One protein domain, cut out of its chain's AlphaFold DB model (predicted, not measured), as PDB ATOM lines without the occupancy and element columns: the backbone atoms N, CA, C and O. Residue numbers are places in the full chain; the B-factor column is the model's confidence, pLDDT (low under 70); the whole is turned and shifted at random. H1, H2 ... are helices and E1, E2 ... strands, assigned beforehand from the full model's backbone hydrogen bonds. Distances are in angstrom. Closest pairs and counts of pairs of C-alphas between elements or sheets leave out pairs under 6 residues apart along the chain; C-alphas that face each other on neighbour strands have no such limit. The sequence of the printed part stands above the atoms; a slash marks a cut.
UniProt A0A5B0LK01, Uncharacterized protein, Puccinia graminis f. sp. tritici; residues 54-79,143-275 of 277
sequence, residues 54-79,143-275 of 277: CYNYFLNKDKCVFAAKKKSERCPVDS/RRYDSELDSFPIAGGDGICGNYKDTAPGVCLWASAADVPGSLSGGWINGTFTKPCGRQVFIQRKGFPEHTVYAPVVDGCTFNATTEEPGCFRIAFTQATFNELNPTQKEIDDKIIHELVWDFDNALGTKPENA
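This is residues 54 to 79 and 143 to 275 of the 277 residues of an uncharacterized protein of Puccinia graminis f. sp. tritici (UniProt A0A5B0LK01). Amid little regular structure, a curled mixed sheet, E1 E8 E5 E6 E4 E7, folds at hinge E6, E1, E8 and E5 facing E4 and E7. H3 packs on it, hairpin E2-E3 on E6; H1 and H4 lie off it. Of 159 printed residues 62 are in named elements, class mixed, along the chain H1 E1 E2 E3 E4 E5 E6 H2 E7 H3 H4 E8. It is compact, radius of gyration of the C-alphas 14.8 A, spanning 43 by 41 by 25 A.

Find E6, residues 212 to 221; its O 213 is within hydrogen-bond range of N 203 of antiparallel E5, residues 200 to 205, at 2.8 A. In H1, residues 54 to 61, H3, 239 to 244, and H4, 249 to 254, every O i to N i+4 pair is within range.

Find C-alpha 54 at (5.186, 1.964, -13.949), opening H1, and C-alpha 221 at (10.448, -10.346, -15.423), ending E6.

Residues 80 to 142 are cut out; C-alphas 79 and 143 are 10.2 A apart. Among others, residues 177 to 185 have pLDDT under 70.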
ATOM      1  N   CYS A  54       6.264   2.240 -14.891       92.50
ATOM      2  CA  CYS A  54       5.186   1.964 -13.949       92.50
ATOM      3  C   CYS A  54       4.923   3.131 -13.001       92.50
ATOM      4  O   CYS A  54       3.771   3.508 -12.798       92.50
ATOM      5  N   TYR A  55       5.974   3.779 -12.492       94.12
ATOM      6  CA  TYR A  55       5.807   4.985 -11.686       94.12
ATOM      7  C   TYR A  55       5.065   6.083 -12.458       94.12
ATOM      8  O   TYR A  55       4.103   6.660 -11.954       94.12
ATOM      9  N   ASN A  56       5.477   6.358 -13.700       92.19
ATOM     10  CA  ASN A  56       4.816   7.360 -14.537       92.19
ATOM     11  C   ASN A  56       3.380   6.962 -14.896       92.19
ATOM     12  O   ASN A  56       2.505   7.824 -14.935       92.19
ATOM     13  N   TYR A  57       3.128   5.675 -15.138       90.56
ATOM     14  CA  TYR A  57       1.796   5.144 -15.399       90.56
ATOM     15  C   TYR A  57       0.847   5.447 -14.237       90.56
ATOM     16  O   TYR A  57      -0.181   6.084 -14.457       90.56
ATOM     17  N   PHE A  58       1.225   5.107 -13.000       91.06
ATOM     18  CA  PHE A  58       0.403   5.396 -11.819       91.06
ATOM     19  C   PHE A  58       0.279   6.894 -11.546       91.06
ATOM     20  O   PHE A  58      -0.822   7.389 -11.316       91.06
ATOM     21  N   LEU A  59       1.365   7.659 -11.682       91.06
ATOM     22  CA  LEU A  59       1.304   9.110 -11.510       91.06
ATOM     23  C   LEU A  59       0.353   9.769 -12.525       91.06
ATOM     24  O   LEU A  59      -0.348  10.723 -12.193       91.06
ATOM     25  N   ASN A  60       0.292   9.260 -13.756       88.19
ATOM     26  CA  ASN A  60      -0.610   9.773 -14.783       88.19
ATOM     27  C   ASN A  60      -2.056   9.304 -14.580       88.19
ATOM     28  O   ASN A  60      -2.968  10.131 -14.701       88.19
ATOM     29  N   LYS A  61      -2.256   8.014 -14.284       85.94
ATOM     30  CA  LYS A  61      -3.568   7.369 -14.122       85.94
ATOM     31  C   LYS A  61      -4.243   7.790 -12.816       85.94
ATOM     32  O   LYS A  61      -5.324   8.370 -12.851       85.94
ATOM     33  N   ASP A  62      -3.558   7.593 -11.695       84.75
ATOM     34  CA  ASP A  62      -4.108   7.727 -10.341       84.75
ATOM     35  C   ASP A  62      -3.752   9.064  -9.679       84.75
ATOM     36  O   ASP A  62      -4.215   9.366  -8.582       84.75
ATOM     37  N   LYS A  63      -2.922   9.891 -10.335       90.31
ATOM     38  CA  LYS A  63      -2.404  11.173  -9.807       90.31
ATOM     39  C   LYS A  63      -1.505  11.027  -8.577       90.31
ATOM     40  O   LYS A  63      -1.107  12.030  -7.984       90.31
ATOM     41  N   CYS A  64      -1.135   9.800  -8.234       90.50
ATOM     42  CA  CYS A  64      -0.207   9.470  -7.169       90.50
ATOM     43  C   CYS A  64       0.439   8.104  -7.435       90.50
ATOM     44  O   CYS A  64      -0.015   7.340  -8.283       90.50
ATOM     45  N   VAL A  65       1.506   7.794  -6.706       91.94
ATOM     46  CA  VAL A  65       2.145   6.476  -6.692       91.94
ATOM     47  C   VAL A  65       2.219   6.002  -5.247       91.94
ATOM     48  O   VAL A  65       2.623   6.748  -4.344       91.94
ATOM     49  N   PHE A  66       1.814   4.761  -5.001       89.31
ATOM     50  CA  PHE A  66       1.989   4.157  -3.688       89.31
ATOM     51  C   PHE A  66       3.479   4.039  -3.354       89.31
ATOM     52  O   PHE A  66       4.336   3.978  -4.236       89.31
ATOM     53  N   ALA A  67       3.804   4.170  -2.067       91.31
ATOM     54  CA  ALA A  67       5.180   4.152  -1.572       91.31
ATOM     55  C   ALA A  67       6.162   5.141  -2.249       91.31
ATOM     56  O   ALA A  67       7.381   5.021  -2.078       91.31
ATOM     57  N   ALA A  68       5.671   6.171  -2.957       94.12
ATOM     58  CA  ALA A  68       6.514   7.162  -3.624       94.12
ATOM     59  C   ALA A  68       7.478   7.844  -2.651       94.12
ATOM     60  O   ALA A  68       7.144   8.136  -1.495       94.12
ATOM     61  N   LYS A  69       8.682   8.182  -3.120       94.38
ATOM     62  CA  LYS A  69       9.669   8.867  -2.270       94.38
ATOM     63  C   LYS A  69       9.207  10.266  -1.867       94.38
ATOM     64  O   LYS A  69       9.372  10.672  -0.717       94.38
ATOM     65  N   LYS A  70       8.622  11.011  -2.805       93.62
ATOM     66  CA  LYS A  70       8.145  12.376  -2.571       93.62
ATOM     67  C   LYS A  70       6.746  12.361  -1.976       93.62
ATOM     68  O   LYS A  70       5.842  11.761  -2.544       93.62
ATOM     69  N   LYS A  71       6.547  13.120  -0.897       90.88
ATOM     70  CA  LYS A  71       5.237  13.256  -0.240       90.88
ATOM     71  C   LYS A  71       4.144  13.786  -1.181       90.88
ATOM     72  O   LYS A  71       3.014  13.346  -1.067       90.88
ATOM     73  N   SER A  72       4.481  14.687  -2.107       92.00
ATOM     74  CA  SER A  72       3.529  15.274  -3.067       92.00
ATOM     75  C   SER A  72       3.059  14.313  -4.160       92.00
ATOM     76  O   SER A  72       2.053  14.579  -4.797       92.00
ATOM     77  N   GLU A  73       3.815  13.246  -4.416       93.19
ATOM     78  CA  GLU A  73       3.487  12.223  -5.418       93.19
ATOM     79  C   GLU A  73       2.982  10.941  -4.745       93.19
ATOM     80  O   GLU A  73       2.536  10.028  -5.428       93.19
ATOM     81  N   ARG A  74       3.052  10.853  -3.411       90.25
ATOM     82  CA  ARG A  74       2.628   9.675  -2.661       90.25
ATOM     83  C   ARG A  74       1.124   9.678  -2.480       90.25
ATOM     84  O   ARG A  74       0.553  10.688  -2.072       90.25
ATOM     85  N   CYS A  75       0.508   8.525  -2.704       85.69
ATOM     86  CA  CYS A  75      -0.907   8.363  -2.409       85.69
ATOM     87  C   CYS A  75      -1.192   8.607  -0.910       85.69
ATOM     88  O   CYS A  75      -0.412   8.177  -0.051       85.69
ATOM     89  N   PRO A  76      -2.277   9.322  -0.571       79.88
ATOM     90  CA  PRO A  76      -2.631   9.602   0.814       79.88
ATOM     91  C   PRO A  76      -3.001   8.312   1.558       79.88
ATOM     92  O   PRO A  76      -3.871   7.557   1.136       79.88
ATOM     93  N   VAL A  77      -2.369   8.087   2.711       66.25
ATOM     94  CA  VAL A  77      -2.596   6.896   3.553       66.25
ATOM     95  C   VAL A  77      -3.936   6.958   4.291       66.25
ATOM     96  O   VAL A  77      -4.414   5.937   4.760       66.25
ATOM     97  N   ASP A  78      -4.583   8.119   4.366       60.91
ATOM     98  CA  ASP A  78      -5.803   8.305   5.165       60.91
ATOM     99  C   ASP A  78      -7.048   8.587   4.322       60.91
ATOM    100  O   ASP A  78      -8.161   8.596   4.851       60.91
ATOM    101  N   SER A  79      -6.904   8.769   3.005       53.53
ATOM    102  CA  SER A  79      -8.079   8.910   2.154       53.53
ATOM    103  C   SER A  79      -8.679   7.519   1.946       53.53
ATOM    104  O   SER A  79      -8.031   6.587   1.467       53.53
ATOM    105  N   ARG A 143      -5.409  -0.826  -1.302       52.19
ATOM    106  CA  ARG A 143      -4.269   0.102  -1.156       52.19
ATOM    107  C   ARG A 143      -3.018  -0.260  -1.941       52.19
ATOM    108  O   ARG A 143      -1.942   0.206  -1.591       52.19
ATOM    109  N   ARG A 144      -3.097  -1.201  -2.874       59.34
ATOM    110  CA  ARG A 144      -1.906  -1.969  -3.233       59.34
ATOM    111  C   ARG A 144      -2.004  -2.569  -4.633       59.34
ATOM    112  O   ARG A 144      -3.105  -2.692  -5.168       59.34
ATOM    113  N   TYR A 145      -0.861  -2.970  -5.183       66.00
ATOM    114  CA  TYR A 145      -0.810  -3.723  -6.427       66.00
ATOM    115  C   TYR A 145      -1.395  -5.108  -6.185       66.00
ATOM    116  O   TYR A 145      -0.838  -5.925  -5.449       66.00
ATOM    117  N   ASP A 146      -2.574  -5.318  -6.749       68.25
ATOM    118  CA  ASP A 146      -3.276  -6.584  -6.708       68.25
ATOM    119  C   ASP A 146      -2.802  -7.440  -7.880       68.25
ATOM    120  O   ASP A 146      -3.061  -7.116  -9.042       68.25
ATOM    121  N   SER A 147      -2.064  -8.509  -7.585       66.19
ATOM    122  CA  SER A 147      -1.757  -9.499  -8.609       66.19
ATOM    123  C   SER A 147      -2.942 -10.451  -8.708       66.19
ATOM    124  O   SER A 147      -2.990 -11.492  -8.052       66.19
ATOM    125  N   GLU A 148      -3.903 -10.082  -9.551       67.12
ATOM    126  CA  GLU A 148      -5.023 -10.952  -9.936       67.12
ATOM    127  C   GLU A 148      -4.580 -12.082 -10.881       67.12
ATOM    128  O   GLU A 148      -5.321 -13.032 -11.123       67.12
ATOM    129  N   LEU A 149      -3.354 -11.981 -11.403       73.06
ATOM    130  CA  LEU A 149      -2.724 -12.955 -12.286       73.06
ATOM    131  C   LEU A 149      -1.662 -13.781 -11.553       73.06
ATOM    132  O   LEU A 149      -1.148 -13.388 -10.501       73.06
ATOM    133  N   ASP A 150      -1.308 -14.906 -12.169       83.69
ATOM    134  CA  ASP A 150      -0.383 -15.907 -11.643       83.69
ATOM    135  C   ASP A 150       0.962 -15.295 -11.228       83.69
ATOM    136  O   ASP A 150       1.701 -14.736 -12.057       83.69
ATOM    137  N   SER A 151       1.270 -15.441  -9.936       87.88
ATOM    138  CA  SER A 151       2.588 -15.191  -9.358       87.88
ATOM    139  C   SER A 151       3.287 -16.531  -9.137       87.88
ATOM    140  O   SER A 151       2.703 -17.443  -8.557       87.88
ATOM    141  N   PHE A 152       4.526 -16.664  -9.598       92.56
ATOM    142  CA  PHE A 152       5.230 -17.949  -9.687       92.56
ATOM    143  C   PHE A 152       6.668 -17.843  -9.149       92.56
ATOM    144  O   PHE A 152       7.202 -16.731  -9.053       92.56
ATOM    145  N   PRO A 153       7.306 -18.968  -8.772       94.12
ATOM    146  CA  PRO A 153       8.699 -18.973  -8.366       94.12
ATOM    147  C   PRO A 153       9.638 -18.822  -9.576       94.12
ATOM    148  O   PRO A 153       9.406 -19.399 -10.637       94.12
ATOM    149  N   ILE A 154      10.725 -18.076  -9.401       95.31
ATOM    150  CA  ILE A 154      11.821 -17.898 -10.357       95.31
ATOM    151  C   ILE A 154      13.038 -18.708  -9.899       95.31
ATOM    152  O   ILE A 154      13.289 -18.857  -8.697       95.31
ATOM    153  N   ALA A 155      13.810 -19.202 -10.864       94.69
ATOM    154  CA  ALA A 155      15.106 -19.816 -10.603       94.69
ATOM    155  C   ALA A 155      16.162 -18.746 -10.282       94.69
ATOM    156  O   ALA A 155      16.045 -17.600 -10.709       94.69
ATOM    157  N   GLY A 156      17.205 -19.128  -9.542       95.00
ATOM    158  CA  GLY A 156      18.374 -18.273  -9.334       95.00
ATOM    159  C   GLY A 156      19.216 -18.145 -10.605       95.00
ATOM    160  O   GLY A 156      19.152 -18.994 -11.495       95.00
ATOM    161  N   GLY A 157      20.040 -17.105 -10.675       94.94
ATOM    162  CA  GLY A 157      20.894 -16.843 -11.828       94.94
ATOM    163  C   GLY A 157      21.360 -15.396 -11.901       94.94
ATOM    164  O   GLY A 157      21.272 -14.648 -10.928       94.94
ATOM    165  N   ASP A 158      21.874 -15.024 -13.072       95.06
ATOM    166  CA  ASP A 158      22.238 -13.648 -13.394       95.06
ATOM    167  C   ASP A 158      21.015 -12.906 -13.937       95.06
ATOM    168  O   ASP A 158      20.528 -13.208 -15.026       95.06
ATOM    169  N   GLY A 159      20.530 -11.939 -13.162       92.50
ATOM    170  CA  GLY A 159      19.413 -11.074 -13.522       92.50
ATOM    171  C   GLY A 159      19.816  -9.616 -13.708       92.50
ATOM    172  O   GLY A 159      20.988  -9.238 -13.637       92.50
ATOM    173  N   ILE A 160      18.814  -8.754 -13.876       93.00
ATOM    174  CA  ILE A 160      18.990  -7.305 -14.048       93.00
ATOM    175  C   ILE A 160      19.701  -6.664 -12.845       93.00
ATOM    176  O   ILE A 160      20.467  -5.712 -13.011       93.00
ATOM    177  N   CYS A 161      19.484  -7.183 -11.633       95.44
ATOM    178  CA  CYS A 161      20.150  -6.693 -10.423       95.44
ATOM    179  C   CYS A 161      21.475  -7.400 -10.105       95.44
ATOM    180  O   CYS A 161      22.079  -7.110  -9.072       95.44
ATOM    181  N   GLY A 162      21.939  -8.295 -10.980       95.75
ATOM    182  CA  GLY A 162      23.111  -9.139 -10.767       95.75
ATOM    183  C   GLY A 162      22.746 -10.570 -10.373       95.75
ATOM    184  O   GLY A 162      21.627 -11.025 -10.601       95.75
ATOM    185  N   ASN A 163      23.716 -11.291  -9.809       97.62
ATOM    186  CA  ASN A 163      23.551 -12.695  -9.444       97.62
ATOM    187  C   ASN A 163      22.722 -12.860  -8.160       97.62
ATOM    188  O   ASN A 163      23.015 -12.222  -7.144       97.62
ATOM    189  N   TYR A 164      21.733 -13.752  -8.180       97.00
ATOM    190  CA  TYR A 164      20.930 -14.115  -7.012       97.00
ATOM    191  C   TYR A 164      20.641 -15.619  -6.959       97.00
ATOM    192  O   TYR A 164      20.728 -16.338  -7.954       97.00
ATOM    193  N   LYS A 165      20.289 -16.107  -5.765       97.31
ATOM    194  CA  LYS A 165      19.919 -17.508  -5.520       97.31
ATOM    195  C   LYS A 165      18.421 -17.609  -5.264       97.31
ATOM    196  O   LYS A 165      17.871 -16.788  -4.536       97.31
ATOM    197  N   ASP A 166      17.787 -18.653  -5.780       95.88
ATOM    198  CA  ASP A 166      16.389 -18.990  -5.480       95.88
ATOM    199  C   ASP A 166      16.172 -19.413  -4.016       95.88
ATOM    200  O   ASP A 166      15.072 -19.279  -3.483       95.88
ATOM    201  N   THR A 167      17.228 -19.875  -3.340       97.44
ATOM    202  CA  THR A 167      17.226 -20.190  -1.903       97.44
ATOM    203  C   THR A 167      17.304 -18.958  -0.997       97.44
ATOM    204  O   THR A 167      17.269 -19.109   0.222       97.44
ATOM    205  N   ALA A 168      17.466 -17.754  -1.550       97.75
ATOM    206  CA  ALA A 168      17.450 -16.499  -0.801       97.75
ATOM    207  C   ALA A 168      16.159 -15.718  -1.106       97.75
ATOM    208  O   ALA A 168      15.642 -15.830  -2.219       97.75
ATOM    209  N   PRO A 169      15.619 -14.921  -0.164       98.12
ATOM    210  CA  PRO A 169      14.435 -14.108  -0.423       98.12
ATOM    211  C   PRO A 169      14.663 -13.118  -1.565       98.12
ATOM    212  O   PRO A 169      15.702 -12.459  -1.628       98.12
ATOM    213  N   GLY A 170      13.679 -12.985  -2.445       98.25
ATOM    214  CA  GLY A 170      13.773 -12.082  -3.580       98.25
ATOM    215  C   GLY A 170      12.492 -12.024  -4.394       98.25
ATOM    216  O   GLY A 170      11.688 -12.959  -4.393       98.25
ATOM    217  N   VAL A 171      12.317 -10.913  -5.103       98.00
ATOM    218  CA  VAL A 171      11.208 -10.705  -6.031       98.00
ATOM    219  C   VAL A 171      11.693 -10.266  -7.400       98.00
ATOM    220  O   VAL A 171      12.711  -9.584  -7.542       98.00
ATOM    221  N   CYS A 172      10.900 -10.615  -8.397       95.75
ATOM    222  CA  CYS A 172      11.043 -10.184  -9.767       95.75
ATOM    223  C   CYS A 172       9.885  -9.249 -10.112       95.75
ATOM    224  O   CYS A 172       8.720  -9.629  -9.965       95.75
ATOM    225  N   LEU A 173      10.197  -8.033 -10.554       95.81
ATOM    226  CA  LEU A 173       9.196  -7.040 -10.963       95.81
ATOM    227  C   LEU A 173       9.171  -6.892 -12.477       95.81
ATOM    228  O   LEU A 173      10.096  -7.306 -13.162       95.81
ATOM    229  N   TRP A 174       8.125  -6.289 -13.035       93.75
ATOM    230  CA  TRP A 174       8.012  -6.223 -14.488       93.75
ATOM    231  C   TRP A 174       9.130  -5.391 -15.134       93.75
ATOM    232  O   TRP A 174       9.358  -4.242 -14.748       93.75
ATOM    233  N   ALA A 175       9.797  -5.965 -16.139       90.88
ATOM    234  CA  ALA A 175      10.942  -5.372 -16.832       90.88
ATOM    235  C   ALA A 175      10.576  -4.514 -18.062       90.88
ATOM    236  O   ALA A 175      11.454  -3.916 -18.680       90.88
ATOM    237  N   SER A 176       9.281  -4.420 -18.391       81.62
ATOM    238  CA  SER A 176       8.704  -3.975 -19.673       81.62
ATOM    239  C   SER A 176       8.652  -5.042 -20.777       81.62
ATOM    240  O   SER A 176       9.367  -6.040 -20.760       81.62
ATOM    241  N   ALA A 177       7.772  -4.797 -21.750       62.78
ATOM    242  CA  ALA A 177       7.580  -5.575 -22.977       62.78
ATOM    243  C   ALA A 177       8.747  -5.490 -23.964       62.78
ATOM    244  O   ALA A 177       8.921  -6.333 -24.840       62.78
ATOM    245  N   ALA A 178       9.473  -4.385 -23.871       55.81
ATOM    246  CA  ALA A 178      10.417  -3.926 -24.854       55.81
ATOM    247  C   ALA A 178      11.585  -3.342 -24.074       55.81
ATOM    248  O   ALA A 178      11.692  -2.126 -23.901       55.81
ATOM    249  N   ASP A 179      12.492  -4.214 -23.634       53.66
ATOM    250  CA  ASP A 179      13.857  -3.799 -23.310       53.66
ATOM    251  C   ASP A 179      14.583  -3.471 -24.630       53.66
ATOM    252  O   ASP A 179      15.562  -4.093 -25.037       53.66
ATOM    253  N   VAL A 180      14.002  -2.539 -25.394       50.12
ATOM    254  CA  VAL A 180      14.579  -2.030 -26.630       50.12
ATOM    255  C   VAL A 180      15.783  -1.179 -26.249       50.12
ATOM    256  O   VAL A 180      15.680  -0.363 -25.326       50.12
ATOM    257  N   PRO A 181      16.923  -1.320 -26.947       45.84
ATOM    258  CA  PRO A 181      18.074  -0.454 -26.737       45.84
ATOM    259  C   PRO A 181      17.652   1.023 -26.790       45.84
ATOM    260  O   PRO A 181      17.206   1.514 -27.824       45.84
ATOM    261  N   GLY A 182      17.752   1.724 -25.656       50.97
ATOM    262  CA  GLY A 182      17.312   3.118 -25.514       50.97
ATOM    263  C   GLY A 182      15.988   3.329 -24.770       50.97
ATOM    264  O   GLY A 182      15.647   4.483 -24.511       50.97
ATOM    265  N   SER A 183      15.273   2.272 -24.361       61.56
ATOM    266  CA  SER A 183      14.166   2.389 -23.401       61.56
ATOM    267  C   SER A 183      14.725   2.792 -22.043       61.56
ATOM    268  O   SER A 183      15.319   2.005 -21.306       61.56
ATOM    269  N   LEU A 184      14.591   4.075 -21.744       64.06
ATOM    270  CA  LEU A 184      15.265   4.693 -20.619       64.06
ATOM    271  C   LEU A 184      14.673   4.262 -19.264       64.06
ATOM    272  O   LEU A 184      15.397   4.299 -18.269       64.06
ATOM    273  N   SER A 185      13.373   3.936 -19.189       67.69
ATOM    274  CA  SER A 185      12.655   3.803 -17.907       67.69
ATOM    275  C   SER A 185      12.217   2.390 -17.524       67.69
ATOM    276  O   SER A 185      11.795   2.228 -16.382       67.69
ATOM    277  N   GLY A 186      12.330   1.388 -18.411       82.00
ATOM    278  CA  GLY A 186      11.911   0.005 -18.123       82.00
ATOM    279  C   GLY A 186      10.467  -0.107 -17.643       82.00
ATOM    280  O   GLY A 186       9.742   0.869 -17.739       82.00
ATOM    281  N   GLY A 187      10.056  -1.260 -17.105       90.75
ATOM    282  CA  GLY A 187       8.746  -1.423 -16.462       90.75
ATOM    283  C   GLY A 187       8.746  -0.752 -15.091       90.75
ATOM    284  O   GLY A 187       8.683   0.471 -14.985       90.75
ATOM    285  N   TRP A 188       8.872  -1.547 -14.029       93.50
ATOM    286  CA  TRP A 188       9.421  -1.068 -12.757       93.50
ATOM    287  C   TRP A 188      10.943  -0.968 -12.817       93.50
ATOM    288  O   TRP A 188      11.535  -0.071 -12.224       93.50
ATOM    289  N   ILE A 189      11.558  -1.891 -13.552       92.38
ATOM    290  CA  ILE A 189      12.998  -2.103 -13.677       92.38
ATOM    291  C   ILE A 189      13.343  -2.360 -15.153       92.38
ATOM    292  O   ILE A 189      12.469  -2.756 -15.918       92.38
ATOM    293  N   ASN A 190      14.585  -2.122 -15.581       89.88
ATOM    294  CA  ASN A 190      15.180  -2.750 -16.771       89.88
ATOM    295  C   ASN A 190      16.717  -2.684 -16.720       89.88
ATOM    296  O   ASN A 190      17.279  -2.147 -15.761       89.88
ATOM    297  N   GLY A 191      17.400  -3.159 -17.769       85.81
ATOM    298  CA  GLY A 191      18.867  -3.160 -17.841       85.81
ATOM    299  C   GLY A 191      19.536  -1.781 -17.719       85.81
ATOM    300  O   GLY A 191      20.710  -1.695 -17.363       85.81
ATOM    301  N   THR A 192      18.812  -0.681 -17.963       83.94
ATOM    302  CA  THR A 192      19.344   0.694 -17.832       83.94
ATOM    303  C   THR A 192      18.786   1.468 -16.629       83.94
ATOM    304  O   THR A 192      19.360   2.486 -16.220       83.94
ATOM    305  N   PHE A 193      17.715   0.961 -16.017       88.00
ATOM    306  CA  PHE A 193      17.017   1.503 -14.858       88.00
ATOM    307  C   PHE A 193      17.004   0.467 -13.726       88.00
ATOM    308  O   PHE A 193      15.989  -0.139 -13.395       88.00
ATOM    309  N   THR A 194      18.162   0.293 -13.092       91.81
ATOM    310  CA  THR A 194      18.387  -0.683 -12.008       91.81
ATOM    311  C   THR A 194      18.226  -0.091 -10.606       91.81
ATOM    312  O   THR A 194      18.457  -0.752  -9.601       91.81
ATOM    313  N   LYS A 195      17.809   1.175 -10.492       92.44
ATOM    314  CA  LYS A 195      17.610   1.845  -9.196       92.44
ATOM    315  C   LYS A 195      16.635   1.126  -8.227       92.44
ATOM    316  O   LYS A 195      16.745   1.395  -7.025       92.44
ATOM    317  N   PRO A 196      15.652   0.315  -8.682       94.81
ATOM    318  CA  PRO A 196      14.813  -0.479  -7.785       94.81
ATOM    319  C   PRO A 196      15.511  -1.691  -7.163       94.81
ATOM    320  O   PRO A 196      15.013  -2.210  -6.171       94.81
ATOM    321  N   CYS A 197      16.644  -2.137  -7.711       96.25
ATOM    322  CA  CYS A 197      17.375  -3.295  -7.205       96.25
ATOM    323  C   CYS A 197      17.718  -3.156  -5.719       96.25
ATOM    324  O   CYS A 197      18.161  -2.099  -5.266       96.25
ATOM    325  N   GLY A 198      17.505  -4.235  -4.965       97.81
ATOM    326  CA  GLY A 198      17.755  -4.299  -3.526       97.81
ATOM    327  C   GLY A 198      16.731  -3.566  -2.653       97.81
ATOM    328  O   GLY A 198      16.774  -3.723  -1.436       97.81
ATOM    329  N   ARG A 199      15.794  -2.799  -3.231       97.75
ATOM    330  CA  ARG A 199      14.693  -2.203  -2.460       97.75
ATOM    331  C   ARG A 199      13.778  -3.296  -1.947       97.75
ATOM    332  O   ARG A 199      13.472  -4.236  -2.676       97.75
ATOM    333  N   GLN A 200      13.323  -3.147  -0.713       97.75
ATOM    334  CA  GLN A 200      12.397  -4.090  -0.113       97.75
ATOM    335  C   GLN A 200      10.962  -3.805  -0.568       97.75
ATOM    336  O   GLN A 200      10.515  -2.655  -0.592       97.75
ATOM    337  N   VAL A 201      10.240  -4.869  -0.896       96.06
ATOM    338  CA  VAL A 201       8.785  -4.872  -1.043       96.06
ATOM    339  C   VAL A 201       8.177  -5.685   0.089       96.06
ATOM    340  O   VAL A 201       8.831  -6.575   0.640       96.06
ATOM    341  N   PHE A 202       6.928  -5.395   0.421       92.81
ATOM    342  CA  PHE A 202       6.114  -6.288   1.231       92.81
ATOM    343  C   PHE A 202       5.141  -7.048   0.332       92.81
ATOM    344  O   PHE A 202       4.676  -6.525  -0.680       92.81
ATOM    345  N   ILE A 203       4.820  -8.277   0.715       92.50
ATOM    346  CA  ILE A 203       3.913  -9.173   0.006       92.50
ATOM    347  C   ILE A 203       2.962  -9.763   1.036       92.50
ATOM    348  O   ILE A 203       3.371 -10.193   2.115       92.50
ATOM    349  N   GLN A 204       1.679  -9.778   0.711       89.50
ATOM    350  CA  GLN A 204       0.637 -10.245   1.602       89.50
ATOM    351  C   GLN A 204      -0.432 -10.997   0.818       89.50
ATOM    352  O   GLN A 204      -0.911 -10.516  -0.206       89.50
ATOM    353  N   ARG A 205      -0.863 -12.149   1.332       86.94
ATOM    354  CA  ARG A 205      -2.004 -12.882   0.771       86.94
ATOM    355  C   ARG A 205      -3.307 -12.151   1.079       86.94
ATOM    356  O   ARG A 205      -3.510 -11.679   2.205       86.94
ATOM    357  N   LYS A 206      -4.227 -12.069   0.116       82.81
ATOM    358  CA  LYS A 206      -5.567 -11.538   0.397       82.81
ATOM    359  C   LYS A 206      -6.227 -12.363   1.496       82.81
ATOM    360  O   LYS A 206      -6.202 -13.584   1.491       82.81
ATOM    361  N   GLY A 207      -6.806 -11.662   2.469       76.56
ATOM    362  CA  GLY A 207      -7.506 -12.298   3.591       76.56
ATOM    363  C   GLY A 207      -6.617 -12.644   4.787       76.56
ATOM    364  O   GLY A 207      -7.160 -12.871   5.859       76.56
ATOM    365  N   PHE A 208      -5.288 -12.563   4.655       77.69
ATOM    366  CA  PHE A 208      -4.341 -12.868   5.736       77.69
ATOM    367  C   PHE A 208      -3.441 -11.666   6.061       77.69
ATOM    368  O   PHE A 208      -2.237 -11.701   5.805       77.69
ATOM    369  N   PRO A 209      -4.001 -10.568   6.610       73.75
ATOM    370  CA  PRO A 209      -3.261  -9.326   6.799       73.75
ATOM    371  C   PRO A 209      -2.147  -9.381   7.850       73.75
ATOM    372  O   PRO A 209      -1.237  -8.555   7.820       73.75
ATOM    373  N   GLU A 210      -2.203 -10.361   8.744       72.75
ATOM    374  CA  GLU A 210      -1.219 -10.552   9.812       72.75
ATOM    375  C   GLU A 210       0.071 -11.224   9.308       72.75
ATOM    376  O   GLU A 210       1.109 -11.160   9.961       72.75
ATOM    377  N   HIS A 211       0.033 -11.834   8.117       79.31
ATOM    378  CA  HIS A 211       1.169 -12.528   7.516       79.31
ATOM    379  C   HIS A 211       1.708 -11.725   6.333       79.31
ATOM    380  O   HIS A 211       1.234 -11.835   5.202       79.31
ATOM    381  N   THR A 212       2.701 -10.885   6.623       89.19
ATOM    382  CA  THR A 212       3.402 -10.074   5.624       89.19
ATOM    383  C   THR A 212       4.828 -10.577   5.461       89.19
ATOM    384  O   THR A 212       5.581 -10.610   6.431       89.19
ATOM    385  N   VAL A 213       5.196 -10.926   4.231       93.88
ATOM    386  CA  VAL A 213       6.555 -11.319   3.847       93.88
ATOM    387  C   VAL A 213       7.267 -10.115   3.244       93.88
ATOM    388  O   VAL A 213       6.657  -9.344   2.504       93.88
ATOM    389  N   TYR A 214       8.553  -9.952   3.538       95.69
ATOM    390  CA  TYR A 214       9.371  -8.878   2.980       95.69
ATOM    391  C   TYR A 214      10.525  -9.459   2.175       95.69
ATOM    392  O   TYR A 214      11.261 -10.313   2.661       95.69
ATOM    393  N   ALA A 215      10.721  -8.963   0.957       97.88
ATOM    394  CA  ALA A 215      11.770  -9.460   0.075       97.88
ATOM    395  C   ALA A 215      12.359  -8.328  -0.783       97.88
ATOM    396  O   ALA A 215      11.651  -7.376  -1.119       97.88
ATOM    397  N   PRO A 216      13.660  -8.380  -1.115       98.38
ATOM    398  CA  PRO A 216      14.285  -7.401  -1.995       98.38
ATOM    399  C   PRO A 216      13.926  -7.646  -3.465       98.38
ATOM    400  O   PRO A 216      13.723  -8.784  -3.883       98.38
ATOM    401  N   VAL A 217      13.930  -6.594  -4.283       98.31
ATOM    402  CA  VAL A 217      13.909  -6.728  -5.748       98.31
ATOM    403  C   VAL A 217      15.257  -7.267  -6.223       98.31
ATOM    404  O   VAL A 217      16.285  -6.610  -6.035       98.31
ATOM    405  N   VAL A 218      15.248  -8.450  -6.838       98.06
ATOM    406  CA  VAL A 218      16.451  -9.151  -7.319       98.06
ATOM    407  C   VAL A 218      16.502  -9.285  -8.837       98.06
ATOM    408  O   VAL A 218      17.574  -9.540  -9.379       98.06
ATOM    409  N   ASP A 219      15.384  -9.098  -9.539       96.44
ATOM    410  CA  ASP A 219      15.364  -9.235 -10.995       96.44
ATOM    411  C   ASP A 219      14.192  -8.501 -11.668       96.44
ATOM    412  O   ASP A 219      13.298  -7.957 -11.006       96.44
ATOM    413  N   GLY A 220      14.208  -8.492 -13.002       93.81
ATOM    414  CA  GLY A 220      13.114  -8.065 -13.856       93.81
ATOM    415  C   GLY A 220      12.529  -9.202 -14.701       93.81
ATOM    416  O   GLY A 220      13.251  -9.933 -15.368       93.81
ATOM    417  N   CYS A 221      11.202  -9.307 -14.724       92.62
ATOM    418  CA  CYS A 221      10.448 -10.346 -15.423       92.62
ATOM    419  C   CYS A 221       9.607  -9.733 -16.538       92.62
ATOM    420  O   CYS A 221       8.999  -8.679 -16.372       92.62
ATOM    421  N   THR A 222       9.510 -10.401 -17.683       88.00
ATOM    422  CA  THR A 222       8.683  -9.907 -18.797       88.00
ATOM    423  C   THR A 222       7.195 -10.129 -18.550       88.00
ATOM    424  O   THR A 222       6.365  -9.362 -19.035       88.00
ATOM    425  N   PHE A 223       6.848 -11.189 -17.810       87.75
ATOM    426  CA  PHE A 223       5.474 -11.620 -17.550       87.75
ATOM    427  C   PHE A 223       4.620 -11.821 -18.816       87.75
ATOM    428  O   PHE A 223       3.396 -11.859 -18.731       87.75
ATOM    429  N   ASN A 224       5.230 -11.903 -20.004       85.00
ATOM    430  CA  ASN A 224       4.530 -11.788 -21.292       85.00
ATOM    431  C   ASN A 224       3.573 -10.575 -21.366       85.00
ATOM    432  O   ASN A 224       2.619 -10.577 -22.142       85.00
ATOM    433  N   ALA A 225       3.804  -9.550 -20.543       85.06
ATOM    434  CA  ALA A 225       2.992  -8.350 -20.491       85.06
ATOM    435  C   ALA A 225       3.577  -7.322 -21.455       85.06
ATOM    436  O   ALA A 225       4.748  -6.951 -21.348       85.06
ATOM    437  N   THR A 226       2.753  -6.872 -22.404       84.19
ATOM    438  CA  THR A 226       3.169  -5.914 -23.434       84.19
ATOM    439  C   THR A 226       2.872  -4.455 -23.082       84.19
ATOM    440  O   THR A 226       3.366  -3.549 -23.749       84.19
ATOM    441  N   THR A 227       2.085  -4.225 -22.031       85.25
ATOM    442  CA  THR A 227       1.611  -2.905 -21.600       85.25
ATOM    443  C   THR A 227       1.707  -2.754 -20.082       85.25
ATOM    444  O   THR A 227       1.892  -3.726 -19.347       85.25
ATOM    445  N   GLU A 228       1.588  -1.518 -19.605       86.75
ATOM    446  CA  GLU A 228       1.751  -1.138 -18.202       86.75
ATOM    447  C   GLU A 228       0.687  -1.752 -17.296       86.75
ATOM    448  O   GLU A 228       0.997  -2.202 -16.198       86.75
ATOM    449  N   GLU A 229      -0.565  -1.810 -17.744       84.56
ATOM    450  CA  GLU A 229      -1.676  -2.289 -16.918       84.56
ATOM    451  C   GLU A 229      -1.557  -3.765 -16.494       84.56
ATOM    452  O   GLU A 229      -1.692  -4.037 -15.310       84.56
ATOM    453  N   PRO A 230      -1.237  -4.736 -17.366       85.06
ATOM    454  CA  PRO A 230      -0.936  -6.097 -16.929       85.06
ATOM    455  C   PRO A 230       0.489  -6.253 -16.384       85.06
ATOM    456  O   PRO A 230       0.769  -7.234 -15.706       85.06
ATOM    457  N   GLY A 231       1.416  -5.346 -16.699       89.38
ATOM    458  CA  GLY A 231       2.814  -5.461 -16.292       89.38
ATOM    459  C   GLY A 231       3.059  -4.983 -14.864       89.38
ATOM    460  O   GLY A 231       3.576  -5.713 -14.024       89.38
ATOM    461  N   CYS A 232       2.649  -3.756 -14.562       91.25
ATOM    462  CA  CYS A 232       3.013  -3.052 -13.335       91.25
ATOM    463  C   CYS A 232       2.419  -3.646 -12.053       91.25
ATOM    464  O   CYS A 232       2.894  -3.330 -10.966       91.25
ATOM    465  N   PHE A 233       1.411  -4.506 -12.167       90.62
ATOM    466  CA  PHE A 233       0.780  -5.170 -11.027       90.62
ATOM    467  C   PHE A 233       1.380  -6.547 -10.736       90.62
ATOM    468  O   PHE A 233       1.131  -7.115  -9.672       90.62
ATOM    469  N   ARG A 234       2.182  -7.092 -11.659       90.69
ATOM    470  CA  ARG A 234       2.704  -8.453 -11.558       90.69
ATOM    471  C   ARG A 234       3.999  -8.525 -10.776       90.69
ATOM    472  O   ARG A 234       4.870  -7.658 -10.868       90.69
ATOM    473  N   ILE A 235       4.117  -9.629 -10.055       94.81
ATOM    474  CA  ILE A 235       5.267  -9.977  -9.242       94.81
ATOM    475  C   ILE A 235       5.519 -11.485  -9.349       94.81
ATOM    476  O   ILE A 235       4.594 -12.284  -9.486       94.81
ATOM    477  N   ALA A 236       6.785 -11.871  -9.319       95.69
ATOM    478  CA  ALA A 236       7.217 -13.249  -9.125       95.69
ATOM    479  C   ALA A 236       8.253 -13.283  -7.998       95.69
ATOM    480  O   ALA A 236       8.771 -12.240  -7.591       95.69
ATOM    481  N   PHE A 237       8.537 -14.465  -7.467       95.88
ATOM    482  CA  PHE A 237       9.301 -14.617  -6.226       95.88
ATOM    483  C   PHE A 237      10.407 -15.637  -6.392       95.88
ATOM    484  O   PHE A 237      10.298 -16.519  -7.225       95.88
ATOM    485  N   THR A 238      11.444 -15.598  -5.570       98.00
ATOM    486  CA  THR A 238      12.341 -16.751  -5.442       98.00
ATOM    487  C   THR A 238      11.632 -17.920  -4.758       98.00
ATOM    488  O   THR A 238      10.606 -17.743  -4.094       98.00
ATOM    489  N   GLN A 239      12.185 -19.130  -4.872       97.31
ATOM    490  CA  GLN A 239      11.632 -20.305  -4.191       97.31
ATOM    491  C   GLN A 239      11.561 -20.114  -2.665       97.31
ATOM    492  O   GLN A 239      10.604 -20.559  -2.034       97.31
ATOM    493  N   ALA A 240      12.538 -19.421  -2.071       97.94
ATOM    494  CA  ALA A 240      12.525 -19.073  -0.654       97.94
ATOM    495  C   ALA A 240      11.318 -18.197  -0.283       97.94
ATOM    496  O   ALA A 240      10.566 -18.555   0.621       97.94
ATOM    497  N   THR A 241      11.083 -17.106  -1.016       97.75
ATOM    498  CA  THR A 241       9.934 -16.219  -0.773       97.75
ATOM    499  C   THR A 241       8.603 -16.916  -1.074       97.75
ATOM    500  O   THR A 241       7.644 -16.739  -0.328       97.75
ATOM    501  N   PHE A 242       8.544 -17.768  -2.103       97.00
ATOM    502  CA  PHE A 242       7.371 -18.599  -2.388       97.00
ATOM    503  C   PHE A 242       7.005 -19.494  -1.198       97.00
ATOM    504  O   PHE A 242       5.844 -19.545  -0.811       97.00
ATOM    505  N   ASN A 243       7.988 -20.160  -0.585       96.62
ATOM    506  CA  ASN A 243       7.759 -21.019   0.579       96.62
ATOM    507  C   ASN A 243       7.357 -20.212   1.825       96.62
ATOM    508  O   ASN A 243       6.524 -20.665   2.607       96.62
ATOM    509  N   GLU A 244       7.924 -19.017   2.006       96.06
ATOM    510  CA  GLU A 244       7.615 -18.126   3.133       96.06
ATOM    511  C   GLU A 244       6.175 -17.594   3.090       96.06
ATOM    512  O   GLU A 244       5.561 -17.358   4.130       96.06
ATOM    513  N   LEU A 245       5.587 -17.499   1.893       94.00
ATOM    514  CA  LEU A 245       4.166 -17.194   1.699       94.00
ATOM    515  C   LEU A 245       3.229 -18.351   2.097       94.00
ATOM    516  O   LEU A 245       2.019 -18.241   1.893       94.00
ATOM    517  N   ASN A 246       3.765 -19.436   2.667       94.44
ATOM    518  CA  ASN A 246       3.032 -20.607   3.147       94.44
ATOM    519  C   ASN A 246       2.006 -21.119   2.113       94.44
ATOM    520  O   ASN A 246       0.793 -21.029   2.335       94.44
ATOM    521  N   PRO A 247       2.479 -21.572   0.938       94.56
ATOM    522  CA  PRO A 247       1.616 -21.988  -0.155       94.56
ATOM    523  C   PRO A 247       0.815 -23.233   0.232       94.56
ATOM    524  O   PRO A 247       1.299 -24.114   0.945       94.56
ATOM    525  N   THR A 248      -0.415 -23.329  -0.263       94.00
ATOM    526  CA  THR A 248      -1.216 -24.554  -0.135       94.00
ATOM    527  C   THR A 248      -0.607 -25.685  -0.967       94.00
ATOM    528  O   THR A 248       0.168 -25.432  -1.888       94.00
ATOM    529  N   GLN A 249      -0.997 -26.941  -0.718       95.69
ATOM    530  CA  GLN A 249      -0.499 -28.068  -1.518       95.69
ATOM    531  C   GLN A 249      -0.776 -27.885  -3.018       95.69
ATOM    532  O   GLN A 249       0.108 -28.105  -3.835       95.69
ATOM    533  N   LYS A 250      -1.965 -27.381  -3.374       95.00
ATOM    534  CA  LYS A 250      -2.307 -27.070  -4.766       95.00
ATOM    535  C   LYS A 250      -1.356 -26.038  -5.374       95.00
ATOM    536  O   LYS A 250      -0.891 -26.215  -6.489       95.00
ATOM    537  N   GLU A 251      -1.045 -24.978  -4.635       94.81
ATOM    538  CA  GLU A 251      -0.107 -23.946  -5.093       94.81
ATOM    539  C   GLU A 251       1.319 -24.496  -5.215       94.81
ATOM    540  O   GLU A 251       2.042 -24.134  -6.138       94.81
ATOM    541  N   ILE A 252       1.726 -25.403  -4.318       95.19
ATOM    542  CA  ILE A 252       3.013 -26.111  -4.395       95.19
ATOM    543  C   ILE A 252       3.103 -26.953  -5.669       95.19
ATOM    544  O   ILE A 252       4.170 -26.961  -6.293       95.19
ATOM    545  N   ASP A 253       2.017 -27.639  -6.026       95.19
ATOM    546  CA  ASP A 253       1.927 -28.512  -7.197       95.19
ATOM    547  C   ASP A 253       1.897 -27.690  -8.496       95.19
ATOM    548  O   ASP A 253       2.660 -27.966  -9.422       95.19
ATOM    549  N   ASP A 254       1.087 -26.629  -8.529       94.44
ATOM    550  CA  ASP A 254       0.913 -25.754  -9.696       94.44
ATOM    551  C   ASP A 254       2.049 -24.725  -9.850       94.44
ATOM    552  O   ASP A 254       2.207 -24.128 -10.913       94.44
ATOM    553  N   LYS A 255       2.841 -24.500  -8.793       93.81
ATOM    554  CA  LYS A 255       3.859 -23.436  -8.687       93.81
ATOM    555  C   LYS A 255       3.299 -22.037  -8.934       93.81
ATOM    556  O   LYS A 255       3.986 -21.167  -9.464       93.81
ATOM    557  N   ILE A 256       2.062 -21.807  -8.514       92.31
ATOM    558  CA  ILE A 256       1.368 -20.532  -8.680       92.31
ATOM    559  C   ILE A 256       0.704 -20.166  -7.358       92.31
ATOM    560  O   ILE A 256       0.074 -21.011  -6.734       92.31
ATOM    561  N   ILE A 257       0.835 -18.906  -6.942       91.00
ATOM    562  CA  ILE A 257       0.027 -18.303  -5.879       91.00
ATOM    563  C   ILE A 257      -0.837 -17.217  -6.517       91.00
ATOM    564  O   ILE A 257      -0.343 -16.369  -7.267       91.00
ATOM    565  N   HIS A 258      -2.127 -17.249  -6.198       86.88
ATOM    566  CA  HIS A 258      -3.089 -16.236  -6.619       86.88
ATOM    567  C   HIS A 258      -3.383 -15.260  -5.478       86.88
ATOM    568  O   HIS A 258      -3.081 -15.525  -4.314       86.88
ATOM    569  N   GLU A 259      -4.026 -14.142  -5.818       84.62
ATOM    570  CA  GLU A 259      -4.576 -13.200  -4.842       84.62
ATOM    571  C   GLU A 259      -3.530 -12.648  -3.869       84.62
ATOM    572  O   GLU A 259      -3.675 -12.670  -2.639       84.62
ATOM    573  N   LEU A 260      -2.455 -12.120  -4.442       87.44
ATOM    574  CA  LEU A 260      -1.410 -11.453  -3.690       87.44
ATOM    575  C   LEU A 260      -1.552  -9.955  -3.775       87.44
ATOM    576  O   LEU A 260      -2.022  -9.383  -4.756       87.44
ATOM    577  N   VAL A 261      -1.076  -9.328  -2.715       87.56
ATOM    578  CA  VAL A 261      -1.072  -7.898  -2.600       87.56
ATOM    579  C   VAL A 261       0.297  -7.432  -2.156       87.56
ATOM    580  O   VAL A 261       0.778  -7.846  -1.102       87.56
ATOM    581  N   TRP A 262       0.918  -6.570  -2.949       91.88
ATOM    582  CA  TRP A 262       2.290  -6.138  -2.716       91.88
ATOM    583  C   TRP A 262       2.467  -4.647  -2.998       91.88
ATOM    584  O   TRP A 262       1.666  -4.035  -3.707       91.88
ATOM    585  N   ASP A 263       3.496  -4.056  -2.397       92.25
ATOM    586  CA  ASP A 263       3.979  -2.705  -2.695       92.25
ATOM    587  C   ASP A 263       5.405  -2.548  -2.135       92.25
ATOM    588  O   ASP A 263       5.879  -3.344  -1.320       92.25
ATOM    589  N   PHE A 264       6.107  -1.514  -2.581       95.44
ATOM    590  CA  PHE A 264       7.370  -1.096  -1.996       95.44
ATOM    591  C   PHE A 264       7.197  -0.775  -0.505       95.44
ATOM    592  O   PHE A 264       6.220  -0.151  -0.082       95.44
ATOM    593  N   ASP A 265       8.172  -1.162   0.317       92.88
ATOM    594  CA  ASP A 265       8.153  -0.961   1.770       92.88
ATOM    595  C   ASP A 265       8.466   0.500   2.139       92.88
ATOM    596  O   ASP A 265       9.474   0.821   2.756       92.88
ATOM    597  N   ASN A 266       7.608   1.421   1.699       91.44
ATOM    598  CA  ASN A 266       7.658   2.850   2.003       91.44
ATOM    599  C   ASN A 266       6.252   3.482   1.995       91.44
ATOM    600  O   ASN A 266       6.094   4.678   1.737       91.44
ATOM    601  N   ALA A 267       5.211   2.700   2.287       79.56
ATOM    602  CA  ALA A 267       3.822   3.162   2.253       79.56
ATOM    603  C   ALA A 267       3.593   4.438   3.093       79.56
ATOM    604  O   ALA A 267       2.893   5.353   2.666       79.56
ATOM    605  N   LEU A 268       4.251   4.544   4.254       79.88
ATOM    606  CA  LEU A 268       4.156   5.706   5.151       79.88
ATOM    607  C   LEU A 268       5.201   6.798   4.869       79.88
ATOM    608  O   LEU A 268       5.166   7.868   5.473       79.88
ATOM    609  N   GLY A 269       6.141   6.562   3.953       84.94
ATOM    610  CA  GLY A 269       7.234   7.493   3.677       84.94
ATOM    611  C   GLY A 269       8.392   7.499   4.653       84.94
ATOM    612  O   GLY A 269       9.224   8.400   4.569       84.94
ATOM    613  N   THR A 270       8.412   6.561   5.592       87.44
ATOM    614  CA  THR A 270       9.429   6.463   6.641       87.44
ATOM    615  C   THR A 270      10.677   5.703   6.197       87.44
ATOM    616  O   THR A 270      11.682   5.765   6.896       87.44
ATOM    617  N   LYS A 271      10.634   5.038   5.035       91.31
ATOM    618  CA  LYS A 271      11.707   4.206   4.468       91.31
ATOM    619  C   LYS A 271      12.015   4.624   3.021       91.31
ATOM    620  O   LYS A 271      11.767   3.881   2.067       91.31
ATOM    621  N   PRO A 272      12.486   5.864   2.794       94.81
ATOM    622  CA  PRO A 272      12.681   6.418   1.452       94.81
ATOM    623  C   PRO A 272      13.699   5.655   0.587       94.81
ATOM    624  O   PRO A 272      13.723   5.838  -0.634       94.81
ATOM    625  N   GLU A 273      14.555   4.835   1.190       95.81
ATOM    626  CA  GLU A 273      15.440   3.876   0.531       95.81
ATOM    627  C   GLU A 273      14.659   2.796  -0.222       95.81
ATOM    628  O   GLU A 273      15.031   2.472  -1.347       95.81
ATOM    629  N   ASN A 274      13.510   2.365   0.300       96.38
ATOM    630  CA  ASN A 274      12.640   1.355  -0.302       96.38
ATOM    631  C   ASN A 274      11.569   1.948  -1.219       96.38
ATOM    632  O   ASN A 274      10.808   1.205  -1.808       96.38
ATOM    633  N   ALA A 275      11.509   3.270  -1.378       95.38
ATOM    634  CA  ALA A 275      10.459   3.931  -2.145       95.38
ATOM    635  C   ALA A 275      10.319   3.449  -3.599       95.38
ATOM    636  O   ALA A 275      11.330   3.207  -4.267       95.38
TER     637      ALA A 275